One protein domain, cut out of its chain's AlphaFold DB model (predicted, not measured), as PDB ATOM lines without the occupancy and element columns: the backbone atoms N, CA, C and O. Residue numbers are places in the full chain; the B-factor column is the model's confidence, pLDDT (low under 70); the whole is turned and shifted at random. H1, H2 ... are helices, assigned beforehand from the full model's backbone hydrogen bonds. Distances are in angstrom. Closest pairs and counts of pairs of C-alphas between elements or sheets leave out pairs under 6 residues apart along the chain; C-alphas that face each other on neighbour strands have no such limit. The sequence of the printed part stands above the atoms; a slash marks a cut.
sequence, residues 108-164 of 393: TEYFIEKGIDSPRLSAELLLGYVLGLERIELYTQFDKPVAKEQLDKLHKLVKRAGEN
ATOM      1  N   THR A 108      17.726   2.238 -51.515       96.62
ATOM      2  CA  THR A 108      18.020   1.219 -52.534       96.62
ATOM      3  C   THR A 108      17.461   1.640 -53.893       96.62
ATOM      4  O   THR A 108      18.188   1.597 -54.881       96.62
ATOM      5  N   GLU A 109      16.205   2.089 -53.948       94.62
ATOM      6  CA  GLU A 109      15.569   2.587 -55.176       94.62
ATOM      7  C   GLU A 109      16.318   3.798 -55.745       94.62
ATOM      8  O   GLU A 109      16.678   3.806 -56.920       94.62
ATOM      9  N   TYR A 110      16.654   4.773 -54.896       93.50
ATOM     10  CA  TYR A 110      17.437   5.939 -55.301       93.50
ATOM     11  C   TYR A 110      18.815   5.556 -55.874       93.50
ATOM     12  O   TYR A 110      19.254   6.115 -56.877       93.50
ATOM     13  N   PHE A 111      19.506   4.589 -55.271       96.56
ATOM     14  CA  PHE A 111      20.802   4.109 -55.756       96.56
ATOM     15  C   PHE A 111      20.702   3.307 -57.056       96.56
ATOM     16  O   PHE A 111      21.584   3.453 -57.901       96.56
ATOM     17  N   ILE A 112      19.618   2.552 -57.269       95.19
ATOM     18  CA  ILE A 112      19.328   1.922 -58.567       95.19
ATOM     19  C   ILE A 112      19.167   2.997 -59.650       95.19
ATOM     20  O   ILE A 112      19.805   2.907 -60.695       95.19
ATOM     21  N   GLU A 113      18.374   4.044 -59.395       94.69
ATOM     22  CA  GLU A 113      18.175   5.151 -60.346       94.69
ATOM     23  C   GLU A 113      19.475   5.899 -60.670       94.69
ATOM     24  O   GLU A 113      19.653   6.408 -61.778       94.69
ATOM     25  N   LYS A 114      20.392   5.975 -59.701       92.56
ATOM     26  CA  LYS A 114      21.707   6.606 -59.857       92.56
ATOM     27  C   LYS A 114      22.769   5.699 -60.475       92.56
ATOM     28  O   LYS A 114      23.842   6.204 -60.793       92.56
ATOM     29  N   GLY A 115      22.478   4.412 -60.670       93.19
ATOM     30  CA  GLY A 115      23.444   3.437 -61.173       93.19
ATOM     31  C   GLY A 115      24.602   3.180 -60.206       93.19
ATOM     32  O   GLY A 115      25.706   2.895 -60.653       93.19
ATOM     33  N   ILE A 116      24.369   3.322 -58.897       92.12
ATOM     34  CA  ILE A 116      25.374   3.019 -57.871       92.12
ATOM     35  C   ILE A 116      25.546   1.507 -57.781       92.12
ATOM     36  O   ILE A 116      24.559   0.771 -57.767       92.12
ATOM     37  N   ASP A 117      26.789   1.046 -57.680       87.88
ATOM     38  CA  ASP A 117      27.059  -0.378 -57.531       87.88
ATOM     39  C   ASP A 117      26.541  -0.927 -56.189       87.88
ATOM     40  O   ASP A 117      26.511  -0.244 -55.157       87.88
ATOM     41  N   SER A 118      26.086  -2.180 -56.222       93.50
ATOM     42  CA  SER A 118      25.496  -2.894 -55.089       93.50
ATOM     43  C   SER A 118      24.503  -2.044 -54.255       93.50
ATOM     44  O   SER A 118      24.687  -1.897 -53.040       93.50
ATOM     45  N   PRO A 119      23.410  -1.506 -54.850       96.19
ATOM     46  CA  PRO A 119      22.534  -0.504 -54.224       96.19
ATOM     47  C   PRO A 119      22.051  -0.862 -52.817       96.19
ATOM     48  O   PRO A 119      22.061  -0.033 -51.906       96.19
ATOM     49  N   ARG A 120      21.639  -2.122 -52.626       96.75
ATOM     50  CA  ARG A 120      21.102  -2.594 -51.350       96.75
ATOM     51  C   ARG A 120      22.173  -2.650 -50.262       96.75
ATOM     52  O   ARG A 120      21.928  -2.201 -49.147       96.75
ATOM     53  N   LEU A 121      23.354  -3.166 -50.595       95.88
ATOM     54  CA  LEU A 121      24.488  -3.217 -49.676       95.88
ATOM     55  C   LEU A 121      24.918  -1.799 -49.281       95.88
ATOM     56  O   LEU A 121      25.060  -1.508 -48.097       95.88
ATOM     57  N   SER A 122      25.032  -0.897 -50.254       96.50
ATOM     58  CA  SER A 122      25.360   0.514 -50.033       96.50
ATOM     59  C   SER A 122      24.362   1.199 -49.087       96.50
ATOM     60  O   SER A 122      24.763   1.914 -48.166       96.50
ATOM     61  N   ALA A 123      23.061   0.932 -49.250       97.31
ATOM     62  CA  ALA A 123      22.021   1.429 -48.348       97.31
ATOM     63  C   ALA A 123      22.177   0.897 -46.912       97.31
ATOM     64  O   ALA A 123      22.076   1.662 -45.952       97.31
ATOM     65  N   GLU A 124      22.443  -0.402 -46.761       97.38
ATOM     66  CA  GLU A 124      22.658  -1.044 -45.460       97.38
ATOM     67  C   GLU A 124      23.890  -0.502 -44.743       97.38
ATOM     68  O   GLU A 124      23.817  -0.215 -43.550       97.38
ATOM     69  N   LEU A 125      25.000  -0.324 -45.458       96.81
ATOM     70  CA  LEU A 125      26.243   0.192 -44.893       96.81
ATOM     71  C   LEU A 125      26.067   1.628 -44.378       96.81
ATOM     72  O   LEU A 125      26.437   1.924 -43.241       96.81
ATOM     73  N   LEU A 126      25.444   2.511 -45.168       97.75
ATOM     74  CA  LEU A 126      25.183   3.892 -44.748       97.75
ATOM     75  C   LEU A 126      24.202   3.968 -43.575       97.75
ATOM     76  O   LEU A 126      24.429   4.728 -42.630       97.75
ATOM     77  N   LEU A 127      23.114   3.194 -43.618       97.44
ATOM     78  CA  LEU A 127      22.123   3.204 -42.546       97.44
ATOM     79  C   LEU A 127      22.697   2.613 -41.254       97.44
ATOM     80  O   LEU A 127      22.555   3.226 -40.198       97.44
ATOM     81  N   GLY A 128      23.393   1.477 -41.341       97.12
ATOM     82  CA  GLY A 128      24.094   0.862 -40.215       97.12
ATOM     83  C   GLY A 128      25.087   1.829 -39.574       97.12
ATOM     84  O   GLY A 128      25.047   2.044 -38.365       97.12
ATOM     85  N   TYR A 129      25.887   2.530 -40.386       97.31
ATOM     86  CA  TYR A 129      26.816   3.555 -39.903       97.31
ATOM     87  C   TYR A 129      26.126   4.704 -39.152       97.31
ATOM     88  O   TYR A 129      26.597   5.142 -38.102       97.31
ATOM     89  N   VAL A 130      25.008   5.219 -39.671       97.12
ATOM     90  CA  VAL A 130      24.282   6.327 -39.029       97.12
ATOM     91  C   VAL A 130      23.614   5.891 -37.726       97.12
ATOM     92  O   VAL A 130      23.559   6.680 -36.779       97.12
ATOM     93  N   LEU A 131      23.106   4.661 -37.676       96.25
ATOM     94  CA  LEU A 131      22.405   4.126 -36.511       96.25
ATOM     95  C   LEU A 131      23.340   3.498 -35.469       96.25
ATOM     96  O   LEU A 131      22.894   3.274 -34.346       96.25
ATOM     97  N   GLY A 132      24.602   3.235 -35.822       95.88
ATOM     98  CA  GLY A 132      25.529   2.473 -34.984       95.88
ATOM     99  C   GLY A 132      25.114   1.007 -34.849       95.88
ATOM    100  O   GLY A 132      25.244   0.446 -33.767       95.88
ATOM    101  N   LEU A 133      24.557   0.432 -35.918       95.50
ATOM    102  CA  LEU A 133      24.053  -0.940 -35.964       95.50
ATOM    103  C   LEU A 133      24.850  -1.770 -36.969       95.50
ATOM    104  O   LEU A 133      25.227  -1.282 -38.039       95.50
ATOM    105  N   GLU A 134      25.035  -3.044 -36.653       92.94
ATOM    106  CA  GLU A 134      25.491  -4.036 -37.614       92.94
ATOM    107  C   GLU A 134      24.403  -4.336 -38.652       92.94
ATOM    108  O   GLU A 134      23.204  -4.144 -38.428       92.94
ATOM    109  N   ARG A 135      24.813  -4.861 -39.813       92.62
ATOM    110  CA  ARG A 135      23.884  -5.151 -40.917       92.62
ATOM    111  C   ARG A 135      22.750  -6.077 -40.486       92.62
ATOM    112  O   ARG A 135      21.602  -5.805 -40.819       92.62
ATOM    113  N   ILE A 136      23.049  -7.129 -39.721       93.62
ATOM    114  CA  ILE A 136      22.043  -8.090 -39.248       93.62
ATOM    115  C   ILE A 136      20.999  -7.439 -38.330       93.62
ATOM    116  O   ILE A 136      19.819  -7.784 -38.382       93.62
ATOM    117  N   GLU A 137      21.400  -6.443 -37.542       95.00
ATOM    118  CA  GLU A 137      20.511  -5.736 -36.621       95.00
ATOM    119  C   GLU A 137      19.509  -4.837 -37.350       95.00
ATOM    120  O   GLU A 137      18.413  -4.597 -36.842       95.00
ATOM    121  N   LEU A 138      19.836  -4.374 -38.563       94.81
ATOM    122  CA  LEU A 138      18.881  -3.645 -39.401       94.81
ATOM    123  C   LEU A 138      17.667  -4.518 -39.740       94.81
ATOM    124  O   LEU A 138      16.540  -4.027 -39.733       94.81
ATOM    125  N   TYR A 139      17.886  -5.812 -39.988       93.06
ATOM    126  CA  TYR A 139      16.836  -6.770 -40.345       93.06
ATOM    127  C   TYR A 139      15.933  -7.140 -39.170       93.06
ATOM    128  O   TYR A 139      14.736  -7.352 -39.351       93.06
ATOM    129  N   THR A 140      16.481  -7.190 -37.956       94.12
ATOM    130  CA  THR A 140      15.705  -7.512 -36.749       94.12
ATOM    131  C   THR A 140      14.955  -6.304 -36.181       94.12
ATOM    132  O   THR A 140      14.080  -6.471 -35.334       94.12
ATOM    133  N   GLN A 141      15.258  -5.090 -36.659       93.50
ATOM    134  CA  GLN A 141      14.698  -3.826 -36.166       93.50
ATOM    135  C   GLN A 141      13.923  -3.046 -37.244       93.50
ATOM    136  O   GLN A 141      13.813  -1.825 -37.164       93.50
ATOM    137  N   PHE A 142      13.357  -3.715 -38.252       93.25
ATOM    138  CA  PHE A 142      12.706  -3.062 -39.399       93.25
ATOM    139  C   PHE A 142      11.651  -2.005 -39.062       93.25
ATOM    140  O   PHE A 142      11.600  -0.978 -39.746       93.25
ATOM    141  N   ASP A 143      10.866  -2.220 -38.007       92.06
ATOM    142  CA  ASP A 143       9.810  -1.303 -37.574       92.06
ATOM    143  C   ASP A 143      10.318  -0.152 -36.696       92.06
ATOM    144  O   ASP A 143       9.560   0.771 -36.391       92.06
ATOM    145  N   LYS A 144      11.599  -0.169 -36.299       91.94
ATOM    146  CA  LYS A 144      12.195   0.860 -35.444       91.94
ATOM    147  C   LYS A 144      12.150   2.220 -36.146       91.94
ATOM    148  O   LYS A 144      12.747   2.367 -37.217       91.94
ATOM    149  N   PRO A 145      11.489   3.230 -35.551       92.38
ATOM    150  CA  PRO A 145      11.544   4.599 -36.043       92.38
ATOM    151  C   PRO A 145      12.958   5.175 -35.918       92.38
ATOM    152  O   PRO A 145      13.632   4.966 -34.909       92.38
ATOM    153  N   VAL A 146      13.385   5.935 -36.922       90.62
ATOM    154  CA  VAL A 146      14.678   6.627 -36.943       90.62
ATOM    155  C   VAL A 146      14.493   8.092 -36.548       90.62
ATOM    156  O   VAL A 146      13.582   8.767 -37.034       90.62
ATOM    157  N   ALA A 147      15.348   8.579 -35.646       90.81
ATOM    158  CA  ALA A 147      15.280   9.946 -35.138       90.81
ATOM    159  C   ALA A 147      15.627  10.972 -36.226       90.81
ATOM    160  O   ALA A 147      16.397  10.694 -37.147       90.81
ATOM    161  N   LYS A 148      15.097  12.191 -36.106       86.69
ATOM    162  CA  LYS A 148      15.275  13.241 -37.118       86.69
ATOM    163  C   LYS A 148      16.748  13.582 -37.356       86.69
ATOM    164  O   LYS A 148      17.163  13.729 -38.499       86.69
ATOM    165  N   GLU A 149      17.550  13.642 -36.300       90.69
ATOM    166  CA  GLU A 149      18.982  13.935 -36.379       90.69
ATOM    167  C   GLU A 149      19.731  12.869 -37.195       90.69
ATOM    168  O   GLU A 149      20.630  13.181 -37.979       90.69
ATOM    169  N   GLN A 150      19.329  11.603 -37.048       93.38
ATOM    170  CA  GLN A 150      19.866  10.484 -37.822       93.38
ATOM    171  C   GLN A 150      19.420  10.566 -39.285       93.38
ATOM    172  O   GLN A 150      20.247  10.387 -40.175       93.38
ATOM    173  N   LEU A 151      18.154  10.910 -39.550       91.12
ATOM    174  CA  LEU A 151      17.658  11.145 -40.912       91.12
ATOM    175  C   LEU A 151      18.430  12.270 -41.613       91.12
ATOM    176  O   LEU A 151      18.848  12.103 -42.758       91.12
ATOM    177  N   ASP A 152      18.681  13.384 -40.922       88.75
ATOM    178  CA  ASP A 152      19.423  14.524 -41.469       88.75
ATOM    179  C   ASP A 152      20.881  14.150 -41.794       88.75
ATOM    180  O   ASP A 152      21.422  14.576 -42.821       88.75
ATOM    181  N   LYS A 153      21.526  13.330 -40.948       94.25
ATOM    182  CA  LYS A 153      22.867  12.783 -41.219       94.25
ATOM    183  C   LYS A 153      22.842  11.838 -42.423       94.25
ATOM    184  O   LYS A 153      23.657  11.990 -43.331       94.25
ATOM    185  N   LEU A 154      21.900  10.897 -42.447       96.12
ATOM    186  CA  LEU A 154      21.745   9.902 -43.507       96.12
ATOM    187  C   LEU A 154      21.498  10.554 -44.866       96.12
ATOM    188  O   LEU A 154      22.168  10.216 -45.834       96.12
ATOM    189  N   HIS A 155      20.607  11.544 -44.930       92.88
ATOM    190  CA  HIS A 155      20.284  12.256 -46.162       92.88
ATOM    191  C   HIS A 155      21.520  12.908 -46.803       92.88
ATOM    192  O   HIS A 155      21.705  12.823 -48.018       92.88
ATOM    193  N   LYS A 156      22.414  13.505 -46.000       94.94
ATOM    194  CA  LYS A 156      23.673  14.082 -46.502       94.94
ATOM    195  C   LYS A 156      24.586  13.024 -47.124       94.94
ATOM    196  O   LYS A 156      25.170  13.284 -48.173       94.94
ATOM    197  N   LEU A 157      24.703  11.854 -46.493       97.31
ATOM    198  CA  LEU A 157      25.534  10.755 -46.995       97.31
ATOM    199  C   LEU A 157      24.940  10.138 -48.264       97.31
ATOM    200  O   LEU A 157      25.656   9.965 -49.242       97.31
ATOM    201  N   VAL A 158      23.628   9.884 -48.286       97.12
ATOM    202  CA  VAL A 158      22.920   9.334 -49.457       97.12
ATOM    203  C   VAL A 158      23.040  10.265 -50.660       97.12
ATOM    204  O   VAL A 158      23.254   9.797 -51.777       97.12
ATOM    205  N   LYS A 159      22.961  11.586 -50.452       95.56
ATOM    206  CA  LYS A 159      23.160  12.555 -51.533       95.56
ATOM    207  C   LYS A 159      24.552  12.421 -52.160       95.56
ATOM    208  O   LYS A 159      24.634  12.292 -53.375       95.56
ATOM    209  N   ARG A 160      25.606  12.417 -51.337       97.44
ATOM    210  CA  ARG A 160      27.005  12.289 -51.786       97.44
ATOM    211  C   ARG A 160      27.280  10.938 -52.451       97.44
ATOM    212  O   ARG A 160      27.871  10.892 -53.522       97.44
ATOM    213  N   ALA A 161      26.756   9.850 -51.888       96.69
ATOM    214  CA  ALA A 161      26.812   8.531 -52.516       96.69
ATOM    215  C   ALA A 161      26.145   8.532 -53.902       96.69
ATOM    216  O   ALA A 161      26.686   7.982 -54.852       96.69
ATOM    217  N   GLY A 162      25.006   9.221 -54.054       94.44
ATOM    218  CA  GLY A 162      24.341   9.412 -55.348       94.44
ATOM    219  C   GLY A 162      25.121  10.277 -56.354       94.44
ATOM    220  O   GLY A 162      24.730  10.347 -57.518       94.44
ATOM    221  N   GLU A 163      26.202  10.928 -55.920       94.81
ATOM    222  CA  GLU A 163      27.194  11.633 -56.744       94.81
ATOM    223  C   GLU A 163      28.444  10.755 -56.998       94.81
ATOM    224  O   GLU A 163      29.473  11.252 -57.450       94.81
ATOM    225  N   ASN A 164      28.327   9.436 -56.777       94.56
ATOM    226  CA  ASN A 164      29.365   8.408 -56.918       94.56
ATOM    227  C   ASN A 164      30.516   8.488 -55.906       94.56
ATOM    228  O   ASN A 164      31.534   7.833 -56.108       94.56
TER     229      ASN A 164
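This is residues 108 to 164 of the 393 residues of a protein of Planctomycetes bacterium (UniProt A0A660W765). The longest helix, H4, and the helix H2 make a slanted pair that meets at residues 126 to 131 of H2; short H1 packs on residues 119 to 123 of H2, and short H3 packs on residues 124 to 128 of H2, about perpendicular to it, with the closest C-alpha of H3 being that of its first residue, Arg 135. The printed part has 57 residues, 40 of them in four named helices, H1, H2, H3 and H4 in that order, with no named strand; its class is all helix, and it is compact with a radius of gyration of the C-alphas of 11.2 A and spans of 28 by 22 by 16 A.

H4, residues 148 to 161, touches the hub H2, residues 119 to 131, at Val 130 and Gln 150, whose C-alphas, the closest, are 6.2 A apart; they run opposite ways at a steep tilt of 37 degrees, only just steep. H1, residues 108 to 114, touches H2 through residues 119 to 123 of H2 alone, closest at the C-alphas of Thr 108 and Arg 120, 5.0 A, opposite ways at a steep tilt of 60 degrees. H3, residues 135 to 140, touches residues 124 to 128 of H2 alone, about perpendicular at 82 degrees, closest at the C-alphas of Gly 128 and Arg 135, 6.1 A. H1 and H4 are near each other; H3 is apart from H1 and H4. Every O i to N i+4 pair is within hydrogen-bond range in H1, H2 and H4; H3 has 1 of 2.

H4 measures 19.8 A, H2 18.3 A, H1 9.8 A and H3 9.5 A from first to last C-alpha. H1 begins at C-alpha 108 (18.020, 1.219, -52.534); H4 ends at C-alpha 161 (26.812, 8.531, -52.516).

The C-alphas farthest apart, of Thr 140 and Glu 163, are 30.0 A apart. The printed part has no cut and no long link, and no printed residue is under 70 in pLDDT.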